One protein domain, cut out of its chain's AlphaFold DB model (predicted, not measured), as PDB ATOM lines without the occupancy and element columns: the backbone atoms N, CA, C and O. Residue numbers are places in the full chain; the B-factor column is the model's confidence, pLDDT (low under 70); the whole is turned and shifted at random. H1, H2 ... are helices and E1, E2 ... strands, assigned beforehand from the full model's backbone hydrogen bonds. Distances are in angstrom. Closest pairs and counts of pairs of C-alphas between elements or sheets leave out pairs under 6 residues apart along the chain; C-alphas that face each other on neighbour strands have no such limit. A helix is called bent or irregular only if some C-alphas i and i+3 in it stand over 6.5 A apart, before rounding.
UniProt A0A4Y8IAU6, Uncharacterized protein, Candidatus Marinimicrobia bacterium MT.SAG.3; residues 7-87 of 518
ATOM      1  N   ILE A   7     216.600 375.786 266.148       79.12
ATOM      2  CA  ILE A   7     217.332 376.284 267.318       79.12
ATOM      3  C   ILE A   7     217.450 375.131 268.312       79.12
ATOM      4  O   ILE A   7     216.450 374.507 268.663       79.12
ATOM      5  N   ILE A   8     218.678 374.846 268.745       79.19
ATOM      6  CA  ILE A   8     218.963 373.812 269.741       79.19
ATOM      7  C   ILE A   8     219.337 374.503 271.048       79.19
ATOM      8  O   ILE A   8     220.255 375.323 271.068       79.19
ATOM      9  N   LEU A   9     218.622 374.176 272.121       78.81
ATOM     10  CA  LEU A   9     218.853 374.730 273.452       78.81
ATOM     11  C   LEU A   9     219.761 373.813 274.279       78.81
ATOM     12  O   LEU A   9     219.569 372.596 274.317       78.81
ATOM     13  N   THR A  10     220.745 374.418 274.946       78.38
ATOM     14  CA  THR A  10     221.757 373.757 275.790       78.38
ATOM     15  C   THR A  10     222.049 374.593 277.040       78.38
ATOM     16  O   THR A  10     221.773 375.796 277.052       78.38
ATOM     17  N   GLY A  11     222.653 373.998 278.067       75.06
ATOM     18  CA  GLY A  11     222.940 374.634 279.357       75.06
ATOM     19  C   GLY A  11     221.682 374.820 280.211       75.06
ATOM     20  O   GLY A  11     220.690 374.125 280.011       75.06
ATOM     21  N   GLU A  12     221.687 375.831 281.080       72.69
ATOM     22  CA  GLU A  12     220.578 376.216 281.984       72.69
ATOM     23  C   GLU A  12     219.319 376.745 281.252       72.69
ATOM     24  O   GLU A  12     218.416 377.340 281.834       72.69
ATOM     25  N   SER A  13     219.212 376.525 279.939       69.50
ATOM     26  CA  SER A  13     218.052 376.912 279.128       69.50
ATOM     27  C   SER A  13     216.761 376.180 279.539       69.50
ATOM     28  O   SER A  13     215.670 376.568 279.106       69.50
ATOM     29  N   ARG A  14     216.872 375.099 280.323       67.44
ATOM     30  CA  ARG A  14     215.745 374.351 280.899       67.44
ATOM     31  C   ARG A  14     215.172 375.057 282.131       67.44
ATOM     32  O   ARG A  14     213.966 375.275 282.171       67.44
ATOM     33  N   ASP A  15     216.024 375.536 283.036       67.12
ATOM     34  CA  ASP A  15     215.620 376.255 284.256       67.12
ATOM     35  C   ASP A  15     214.873 377.565 283.978       67.12
ATOM     36  O   ASP A  15     214.011 377.987 284.747       67.12
ATOM     37  N   VAL A  16     215.179 378.212 282.849       71.56
ATOM     38  CA  VAL A  16     214.586 379.502 282.459       71.56
ATOM     39  C   VAL A  16     213.359 379.327 281.541       71.56
ATOM     40  O   VAL A  16     212.829 380.309 281.026       71.56
ATOM     41  N   ASN A  17     212.888 378.091 281.310       71.25
ATOM     42  CA  ASN A  17     211.776 377.773 280.397       71.25
ATOM     43  C   ASN A  17     211.938 378.411 278.995       71.25
ATOM     44  O   ASN A  17     210.982 378.842 278.344       71.25
ATOM     45  N   ALA A  18     213.184 378.489 278.515       74.00
ATOM     46  CA  ALA A  18     213.542 379.274 277.334       74.00
ATOM     47  C   ALA A  18     212.907 378.748 276.035       74.00
ATOM     48  O   ALA A  18     212.750 379.510 275.080       74.00
ATOM     49  N   GLN A  19     212.522 377.467 275.988       77.19
ATOM     50  CA  GLN A  19     211.878 376.864 274.821       77.19
ATOM     51  C   GLN A  19     210.539 377.528 274.497       77.19
ATOM     52  O   GLN A  19     210.303 377.876 273.342       77.19
ATOM     53  N   GLU A  20     209.694 377.749 275.504       75.50
ATOM     54  CA  GLU A  20     208.365 378.338 275.320       75.50
ATOM     55  C   GLU A  20     208.496 379.785 274.822       75.50
ATOM     56  O   GLU A  20     207.981 380.129 273.756       75.50
ATOM     57  N   PHE A  21     209.335 380.581 275.495       79.25
ATOM     58  CA  PHE A  21     209.624 381.969 275.126       79.25
ATOM     59  C   PHE A  21     210.190 382.121 273.703       79.25
ATOM     60  O   PHE A  21     209.779 383.004 272.944       79.25
ATOM     61  N   LEU A  22     211.147 381.271 273.315       76.81
ATOM     62  CA  LEU A  22     211.774 381.345 271.994       76.81
ATOM     63  C   LEU A  22     210.855 380.806 270.894       76.81
ATOM     64  O   LEU A  22     210.860 381.347 269.789       76.81
ATOM     65  N   SER A  23     210.033 379.798 271.188       76.44
ATOM     66  CA  SER A  23     209.061 379.265 270.227       76.44
ATOM     67  C   SER A  23     207.971 380.280 269.864       76.44
ATOM     68  O   SER A  23     207.576 380.363 268.702       76.44
ATOM     69  N   GLU A  24     207.546 381.117 270.818       77.62
ATOM     70  CA  GLU A  24     206.565 382.181 270.583       77.62
ATOM     71  C   GLU A  24     207.156 383.327 269.743       77.62
ATOM     72  O   GLU A  24     206.509 383.865 268.842       77.62
ATOM     73  N   LYS A  25     208.417 383.697 270.007       77.25
ATOM     74  CA  LYS A  25     209.109 384.795 269.309       77.25
ATOM     75  C   LYS A  25     209.508 384.456 267.872       77.25
ATOM     76  O   LYS A  25     209.582 385.368 267.047       77.25
ATOM     77  N   PHE A  26     209.773 383.185 267.573       75.38
ATOM     78  CA  PHE A  26     210.264 382.727 266.271       75.38
ATOM     79  C   PHE A  26     209.271 381.761 265.611       75.38
ATOM     80  O   PHE A  26     209.523 380.565 265.471       75.38
ATOM     81  N   ALA A  27     208.130 382.299 265.170       66.25
ATOM     82  CA  ALA A  27     207.109 381.528 264.466       66.25
ATOM     83  C   ALA A  27     207.664 380.922 263.160       66.25
ATOM     84  O   ALA A  27     208.047 381.646 262.241       66.25
ATOM     85  N   GLY A  28     207.694 379.587 263.079       67.62
ATOM     86  CA  GLY A  28     208.182 378.831 261.918       67.62
ATOM     87  C   GLY A  28     209.564 378.182 262.084       67.62
ATOM     88  O   GLY A  28     210.000 377.482 261.174       67.62
ATOM     89  N   VAL A  29     210.232 378.362 263.230       76.56
ATOM     90  CA  VAL A  29     211.528 377.736 263.548       76.56
ATOM     91  C   VAL A  29     211.337 376.677 264.632       76.56
ATOM     92  O   VAL A  29     210.737 376.949 265.668       76.56
ATOM     93  N   THR A  30     211.847 375.458 264.428       74.88
ATOM     94  CA  THR A  30     211.746 374.394 265.444       74.88
ATOM     95  C   THR A  30     212.747 374.646 266.571       74.88
ATOM     96  O   THR A  30     213.955 374.639 266.320       74.88
ATOM     97  N   VAL A  31     212.259 374.861 267.797       78.31
ATOM     98  CA  VAL A  31     213.084 375.042 269.003       78.31
ATOM     99  C   VAL A  31     213.009 373.774 269.853       78.31
ATOM    100  O   VAL A  31     211.944 373.432 270.365       78.31
ATOM    101  N   GLU A  32     214.131 373.070 269.998       79.25
ATOM    102  CA  GLU A  32     214.218 371.793 270.722       79.25
ATOM    103  C   GLU A  32     215.434 371.777 271.658       79.25
ATOM    104  O   GLU A  32     216.460 372.396 271.368       79.25
ATOM    105  N   TYR A  33     215.346 371.049 272.771       77.25
ATOM    106  CA  TYR A  33     216.522 370.741 273.588       77.25
ATOM    107  C   TYR A  33     217.422 369.721 272.882       77.25
ATOM    108  O   TYR A  33     216.965 368.931 272.050       77.25
ATOM    109  N   LEU A  34     218.718 369.749 273.197       77.06
ATOM    110  CA  LEU A  34     219.675 368.802 272.635       77.06
ATOM    111  C   LEU A  34     219.295 367.362 273.010       77.06
ATOM    112  O   LEU A  34     219.388 366.970 274.165       77.06
ATOM    113  N   THR A  35     218.930 366.561 272.017       69.88
ATOM    114  CA  THR A  35     218.667 365.130 272.186       69.88
ATOM    115  C   THR A  35     219.740 364.318 271.474       69.88
ATOM    116  O   THR A  35     220.190 364.666 270.377       69.88
ATOM    117  N   ILE A  36     220.182 363.228 272.106       68.00
ATOM    118  CA  ILE A  36     221.096 362.282 271.469       68.00
ATOM    119  C   ILE A  36     220.295 361.338 270.584       68.00
ATOM    120  O   ILE A  36     219.220 360.851 270.926       68.00
ATOM    121  N   ARG A  37     220.879 361.048 269.428       69.12
ATOM    122  CA  ARG A  37     220.453 359.965 268.560       69.12
ATOM    123  C   ARG A  37     220.725 358.618 269.237       69.12
ATOM    124  O   ARG A  37     221.857 358.131 269.218       69.12
ATOM    125  N   SER A  38     219.680 358.038 269.826       60.78
ATOM    126  CA  SER A  38     219.706 356.760 270.553       60.78
ATOM    127  C   SER A  38     220.148 355.564 269.701       60.78
ATOM    128  O   SER A  38     220.496 354.521 270.235       60.78
ATOM    129  N   ASP A  39     220.206 355.713 268.375       60.91
ATOM    130  CA  ASP A  39     220.699 354.692 267.449       60.91
ATOM    131  C   ASP A  39     222.233 354.642 267.325       60.91
ATOM    132  O   ASP A  39     222.768 353.753 266.663       60.91
ATOM    133  N   LYS A  40     222.956 355.601 267.921       64.88
ATOM    134  CA  LYS A  40     224.427 355.671 267.857       64.88
ATOM    135  C   LYS A  40     225.126 355.624 269.210       64.88
ATOM    136  O   LYS A  40     226.312 355.308 269.244       64.88
ATOM    137  N   ILE A  41     224.439 355.991 270.288       67.44
ATOM    138  CA  ILE A  41     225.003 356.080 271.636       67.44
ATOM    139  C   ILE A  41     223.915 355.643 272.620       67.44
ATOM    140  O   ILE A  41     222.868 356.283 272.692       67.44
ATOM    141  N   GLU A  42     224.173 354.572 273.371       68.38
ATOM    142  CA  GLU A  42     223.321 354.127 274.479       68.38
ATOM    143  C   GLU A  42     223.804 354.788 275.775       68.38
ATOM    144  O   GLU A  42     224.961 354.635 276.170       68.38
ATOM    145  N   LEU A  43     222.923 355.548 276.422       69.19
ATOM    146  CA  LEU A  43     223.160 356.185 277.716       69.19
ATOM    147  C   LEU A  43     222.034 355.781 278.677       69.19
ATOM    148  O   LEU A  43     220.910 355.590 278.214       69.19
ATOM    149  N   PRO A  44     222.308 355.648 279.988       74.88
ATOM    150  CA  PRO A  44     221.265 355.429 280.988       74.88
ATOM    151  C   PRO A  44     220.217 356.546 280.936       74.88
ATOM    152  O   PRO A  44     220.592 357.710 280.796       74.88
ATOM    153  N   ASP A  45     218.936 356.204 281.089       67.06
ATOM    154  CA  ASP A  45     217.820 357.148 280.908       67.06
ATOM    155  C   ASP A  45     217.939 358.406 281.794       67.06
ATOM    156  O   ASP A  45     217.666 359.508 281.324       67.06
ATOM    157  N   GLU A  46     218.458 358.274 283.023       67.19
ATOM    158  CA  GLU A  46     218.734 359.407 283.931       67.19
ATOM    159  C   GLU A  46     219.710 360.433 283.325       67.19
ATOM    160  O   GLU A  46     219.509 361.638 283.422       67.19
ATOM    161  N   LEU A  47     220.758 359.967 282.638       66.12
ATOM    162  CA  LEU A  47     221.778 360.828 282.028       66.12
ATOM    163  C   LEU A  47     221.310 361.460 280.716       66.12
ATOM    164  O   LEU A  47     221.871 362.471 280.295       66.12
ATOM    165  N   VAL A  48     220.315 360.868 280.050       68.00
ATOM    166  CA  VAL A  48     219.738 361.419 278.816       68.00
ATOM    167  C   VAL A  48     218.894 362.656 279.123       68.00
ATOM    168  O   VAL A  48     218.905 363.596 278.326       68.00
ATOM    169  N   GLU A  49     218.211 362.688 280.273       67.31
ATOM    170  CA  GLU A  49     217.391 363.836 280.679       67.31
ATOM    171  C   GLU A  49     218.226 365.073 281.046       67.31
ATOM    172  O   GLU A  49     217.848 366.181 280.654       67.31
ATOM    173  N   ASP A  50     219.371 364.895 281.709       72.00
ATOM    174  CA  ASP A  50     220.223 365.999 282.194       72.00
ATOM    175  C   ASP A  50     221.292 366.443 281.180       72.00
ATOM    176  O   ASP A  50     221.942 367.483 281.325       72.00
ATOM    177  N   LEU A  51     221.488 365.674 280.108       73.81
ATOM    178  CA  LEU A  51     222.515 365.932 279.100       73.81
ATOM    179  C   LEU A  51     222.523 367.370 278.535       73.81
ATOM    180  O   LEU A  51     223.621 367.915 278.357       73.81
ATOM    181  N   PRO A  52     221.376 368.016 278.224       77.69
ATOM    182  CA  PRO A  52     221.388 369.364 277.666       77.69
ATOM    183  C   PRO A  52     222.117 370.371 278.557       77.69
ATOM    184  O   PRO A  52     222.800 371.244 278.021       77.69
ATOM    185  N   GLU A  53     222.027 370.235 279.883       77.50
ATOM    186  CA  GLU A  53     222.645 371.140 280.862       77.50
ATOM    187  C   GLU A  53     224.173 371.022 280.849       77.50
ATOM    188  O   GLU A  53     224.893 372.023 280.833       77.50
ATOM    189  N   TYR A  54     224.680 369.797 280.725       77.44
ATOM    190  CA  TYR A  54     226.115 369.508 280.704       77.44
ATOM    191  C   TYR A  54     226.747 369.568 279.308       77.44
ATOM    192  O   TYR A  54     227.971 369.470 279.179       77.44
ATOM    193  N   ALA A  55     225.958 369.788 278.254       78.69
ATOM    194  CA  ALA A  55     226.439 369.818 276.874       78.69
ATOM    195  C   ALA A  55     227.542 370.869 276.638       78.69
ATOM    196  O   ALA A  55     228.503 370.611 275.911       78.69
ATOM    197  N   VAL A  56     227.436 372.043 277.274       77.69
ATOM    198  CA  VAL A  56     228.421 373.130 277.132       77.69
ATOM    199  C   VAL A  56     229.754 372.776 277.820       77.69
ATOM    200  O   VAL A  56     230.786 372.820 277.142       77.69
ATOM    201  N   PRO A  57     229.781 372.364 279.107       75.31
ATOM    202  CA  PRO A  57     230.992 371.840 279.744       75.31
ATOM    203  C   PRO A  57     231.629 370.660 279.000       75.31
ATOM    204  O   PRO A  57     232.847 370.643 278.812       75.31
ATOM    205  N   LEU A  58     230.825 369.697 278.534       75.69
ATOM    206  CA  LEU A  58     231.310 368.530 277.789       75.69
ATOM    207  C   LEU A  58     231.952 368.936 276.457       75.69
ATOM    208  O   LEU A  58     233.034 368.454 276.124       75.69
ATOM    209  N   GLY A  59     231.345 369.875 275.727       77.12
ATOM    210  CA  GLY A  59     231.923 370.429 274.502       77.12
ATOM    211  C   GLY A  59     233.270 371.116 274.746       77.12
ATOM    212  O   GLY A  59     234.229 370.875 274.009       77.12
ATOM    213  N   MET A  60     233.378 371.904 275.821       74.94
ATOM    214  CA  MET A  60     234.635 372.550 276.221       74.94
ATOM    215  C   MET A  60     235.713 371.526 276.611       74.94
ATOM    216  O   MET A  60     236.880 371.689 276.249       74.94
ATOM    217  N   ALA A  61     235.337 370.446 277.304       75.44
ATOM    218  CA  ALA A  61     236.253 369.366 277.666       75.44
ATOM    219  C   ALA A  61     236.765 368.604 276.431       75.44
ATOM    220  O   ALA A  61     237.967 368.367 276.306       75.44
ATOM    221  N   ILE A  62     235.882 368.286 275.478       75.81
ATOM    222  CA  ILE A  62     236.257 367.640 274.212       75.81
ATOM    223  C   ILE A  62     237.198 368.541 273.403       75.81
ATOM    224  O   ILE A  62     238.200 368.067 272.867       75.81
ATOM    225  N   GLN A  63     236.932 369.847 273.356       76.12
ATOM    226  CA  GLN A  63     237.798 370.809 272.677       76.12
ATOM    227  C   GLN A  63     239.195 370.893 273.312       76.12
ATOM    228  O   GLN A  63     240.188 371.008 272.592       76.12
ATOM    229  N   ALA A  64     239.291 370.824 274.643       73.06
ATOM    230  CA  ALA A  64     240.574 370.782 275.343       73.06
ATOM    231  C   ALA A  64     241.349 369.483 275.055       73.06
ATOM    232  O   ALA A  64     242.573 369.514 274.928       73.06
ATOM    233  N   LEU A  65     240.640 368.357 274.909       78.06
ATOM    234  CA  LEU A  65     241.235 367.049 274.634       78.06
ATOM    235  C   LEU A  65     241.677 366.893 273.165       78.06
ATOM    236  O   LEU A  65     242.702 366.269 272.895       78.06
ATOM    237  N   ILE A  66     240.936 367.478 272.212       78.81
ATOM    238  CA  ILE A  66     241.172 367.348 270.761       78.81
ATOM    239  C   ILE A  66     241.280 368.739 270.091       78.81
ATOM    240  O   ILE A  66     240.434 369.135 269.287       78.81
ATOM    241  N   PRO A  67     242.355 369.506 270.352       65.00
ATOM    242  CA  PRO A  67     242.452 370.919 269.958       65.00
ATOM    243  C   PRO A  67     242.620 371.178 268.445       65.00
ATOM    244  O   PRO A  67     242.605 372.334 268.006       65.00
ATOM    245  N   LYS A  68     242.839 370.132 267.633       64.81
ATOM    246  CA  LYS A  68     243.187 370.235 266.200       64.81
ATOM    247  C   LYS A  68     242.094 369.770 265.230       64.81
ATOM    248  O   LYS A  68     242.329 369.837 264.023       64.81
ATOM    249  N   ASP A  69     240.931 369.330 265.707       73.38
ATOM    250  CA  ASP A  69     239.836 368.940 264.812       73.38
ATOM    251  C   ASP A  69     239.228 370.176 264.124       73.38
ATOM    252  O   ASP A  69     238.919 371.180 264.767       73.38
ATOM    253  N   LYS A  70     239.080 370.124 262.795       68.88
ATOM    254  CA  LYS A  70     238.484 371.203 261.990       68.88
ATOM    255  C   LYS A  70     236.957 371.235 262.089       68.88
ATOM    256  O   LYS A  70     236.363 372.244 261.720       68.88
ATOM    257  N   HIS A  71     236.336 370.151 262.555       70.06
ATOM    258  CA  HIS A  71     234.887 370.032 262.708       70.06
ATOM    259  C   HIS A  71     234.369 370.576 264.047       70.06
ATOM    260  O   HIS A  71     233.162 370.745 264.204       70.06
ATOM    261  N   ILE A  72     235.261 370.891 264.992       69.81
ATOM    262  CA  ILE A  72     234.910 371.476 266.289       69.81
ATOM    263  C   ILE A  72     235.086 372.997 266.212       69.81
ATOM    264  O   ILE A  72     236.163 373.508 265.891       69.81
ATOM    265  N   LEU A  73     234.021 373.741 266.520       66.88
ATOM    266  CA  LEU A  73     234.085 375.196 266.646       66.88
ATOM    267  C   LEU A  73     235.013 375.574 267.803       66.88
ATOM    268  O   LEU A  73     234.806 375.164 268.942       66.88
ATOM    269  N   LYS A  74     236.022 376.402 267.515       65.19
ATOM    270  CA  LYS A  74     236.924 376.949 268.532       65.19
ATOM    271  C   LYS A  74     236.225 378.062 269.309       65.19
ATOM    272  O   LYS A  74     236.454 379.238 269.033       65.19
ATOM    273  N   LEU A  75     235.376 377.706 270.267       67.25
ATOM    274  CA  LEU A  75     234.881 378.661 271.253       67.25
ATOM    275  C   LEU A  75     235.862 378.732 272.425       67.25
ATOM    276  O   LEU A  75     236.341 377.714 272.908       67.25
ATOM    277  N   ASN A  76     236.197 379.935 272.883       65.75
ATOM    278  CA  ASN A  76     236.951 380.115 274.119       65.75
ATOM    279  C   ASN A  76     236.044 380.799 275.139       65.75
ATOM    280  O   ASN A  76     235.921 382.020 275.140       65.75
ATOM    281  N   MET A  77     235.394 379.995 275.977       69.56
ATOM    282  CA  MET A  77     234.524 380.474 277.057       69.56
ATOM    283  C   MET A  77     235.290 380.676 278.378       69.56
ATOM    284  O   MET A  77     234.669 380.907 279.413       69.56
ATOM    285  N   LEU A  78     236.629 380.567 278.386       69.50
ATOM    286  CA  LEU A  78     237.415 380.758 279.607       69.50
ATOM    287  C   LEU A  78     237.419 382.239 280.018       69.50
ATOM    288  O   LEU A  78     237.813 383.097 279.220       69.50
ATOM    289  N   PRO A  79     237.078 382.564 281.277       73.00
ATOM    290  CA  PRO A  79     237.227 383.918 281.787       73.00
ATOM    291  C   PRO A  79     238.690 384.380 281.723       73.00
ATOM    292  O   PRO A  79     239.607 383.627 282.064       73.00
ATOM    293  N   ALA A  80     238.920 385.646 281.359       70.81
ATOM    294  CA  ALA A  80     240.266 386.202 281.165       70.81
ATOM    295  C   ALA A  80     241.198 386.016 282.385       70.81
ATOM    296  O   ALA A  80     242.404 385.822 282.226       70.81
ATOM    297  N   TYR A  81     240.644 386.004 283.604       73.88
ATOM    298  CA  TYR A  81     241.409 385.788 284.835       73.88
ATOM    299  C   TYR A  81     241.966 384.356 284.964       73.88
ATOM    300  O   TYR A  81     243.046 384.171 285.526       73.88
ATOM    301  N   VAL A  82     241.263 383.346 284.434       73.62
ATOM    302  CA  VAL A  82     241.702 381.938 284.457       73.62
ATOM    303  C   VAL A  82     242.834 381.744 283.457       73.62
ATOM    304  O   VAL A  82     243.876 381.189 283.803       73.62
ATOM    305  N   ALA A  83     242.679 382.295 282.251       69.38
ATOM    306  CA  ALA A  83     243.710 382.252 281.219       69.38
ATOM    307  C   ALA A  83     245.015 382.943 281.668       69.38
ATOM    308  O   ALA A  83     246.109 382.455 281.389       69.38
ATOM    309  N   ALA A  84     244.920 384.052 282.414       67.69
ATOM    310  CA  ALA A  84     246.087 384.734 282.974       67.69
ATOM    311  C   ALA A  84     246.782 383.929 284.090       67.69
ATOM    312  O   ALA A  84     248.007 383.968 284.201       67.69
ATOM    313  N   ARG A  85     246.025 383.176 284.904       68.62
ATOM    314  CA  ARG A  85     246.571 382.311 285.969       68.62
ATOM    315  C   ARG A  85     247.252 381.046 285.445       68.62
ATOM    316  O   ARG A  85     248.120 380.525 286.130       68.62
ATOM    317  N   GLN A  86     246.899 380.581 284.249       68.50
ATOM    318  CA  GLN A  86     247.494 379.395 283.618       68.50
ATOM    319  C   GLN A  86     248.863 379.658 282.958       68.50
ATOM    320  O   GLN A  86     249.503 378.725 282.477       68.50
ATOM    321  N   ARG A  87     249.351 380.908 282.932       66.62
ATOM    322  CA  ARG A  87     250.704 381.223 282.445       66.62
ATOM    323  C   ARG A  87     251.742 380.828 283.503       66.62
ATOM    324  O   ARG A  87     251.825 381.471 284.544       66.62
TER     325      ARG A  87
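What this domain is: This is residues 7 to 87 of the 518 residues of an uncharacterized protein of Candidatus Marinimicrobia bacterium MT.SAG.3 (UniProt A0A4Y8IAU6). A small head of two short parallel strands, E1 and E2, with H1 packed on it, stands at one end of a loose model, and the kinked helix H2 leads away from it toward a short helix, H3, that sticks out at the other end. The link from E2 loops away from the head, the first part of H2 comes back to it, and near residue 53 H2 turns by a kink of 83 degrees. The printed part has 81 residues, with three named helices and two named strands in the order E1, H1, E2, H2, H3; the class is mostly helix. The whole is loose, with a radius of gyration of the C-alphas of 15.7 A, and spans 45 by 32 by 26 A.

Where its parts are: E1 is residues 7 to 9, 6.5 A from first to last C-alpha, and begins with C-alpha 7 at (217.332, 376.284, 267.318). H1 follows at residues 18 to 25, 10.7 A long. E2 is residues 30 to 33, 10.1 A long. H2, residues 45 to 65, is the longest helix at 26.2 A, from C-alpha 45 at (217.820, 357.148, 280.908) to C-alpha 65 at (241.235, 367.049, 274.634). H2 is irregular: C-alphas 49 and 52 are 7.5 A apart. H3 is residues 80 to 85, 8.8 A long, ending with C-alpha 85 at (246.571, 382.311, 285.969).

How they stand to each other: E1 and E2 are parallel neighbours, with 20 degrees between their directions. N 7 and O 30 are within hydrogen-bond range at 2.9 A, and N 32 and O 7 at 3.0 A. E1, H1 and E2 form a strand-helix-strand unit, two parallel neighbour strands with a helix between them along the chain, and its crossover is right-handed. The closest C-alphas of H1 and E2 are those of Ser 23 and Val 31, 6.0 A apart. The closest C-alphas of E2 and H2 are those of Tyr 33 and Pro 52, 6.5 A apart. The closest of E1 and H2 are those of Leu 9 and Pro 52, 7.3 A apart. H1 and H2 are apart, and H3 is apart from E1, H1, E2 and H2. In H1 and H3 every O i to N i+4 pair is within hydrogen-bond range; in H2 11 of 17 are.

The domain as a whole: The C-alphas of Gly 28 and Arg 87, the two farthest apart, are 47.3 A from each other. The printed part has no cut. The links from E2 to H2, 11 residues, and from H2 to H3, 14 residues, are long. Residues 65 to 71 and residues 79 to 87, of which 80 to 85 belong to H3, stand free. The mean pLDDT of the printed part is 72.2, and 34 residues are under 70, among them residues 35 to 43, 72 to 78 and 83 to 87.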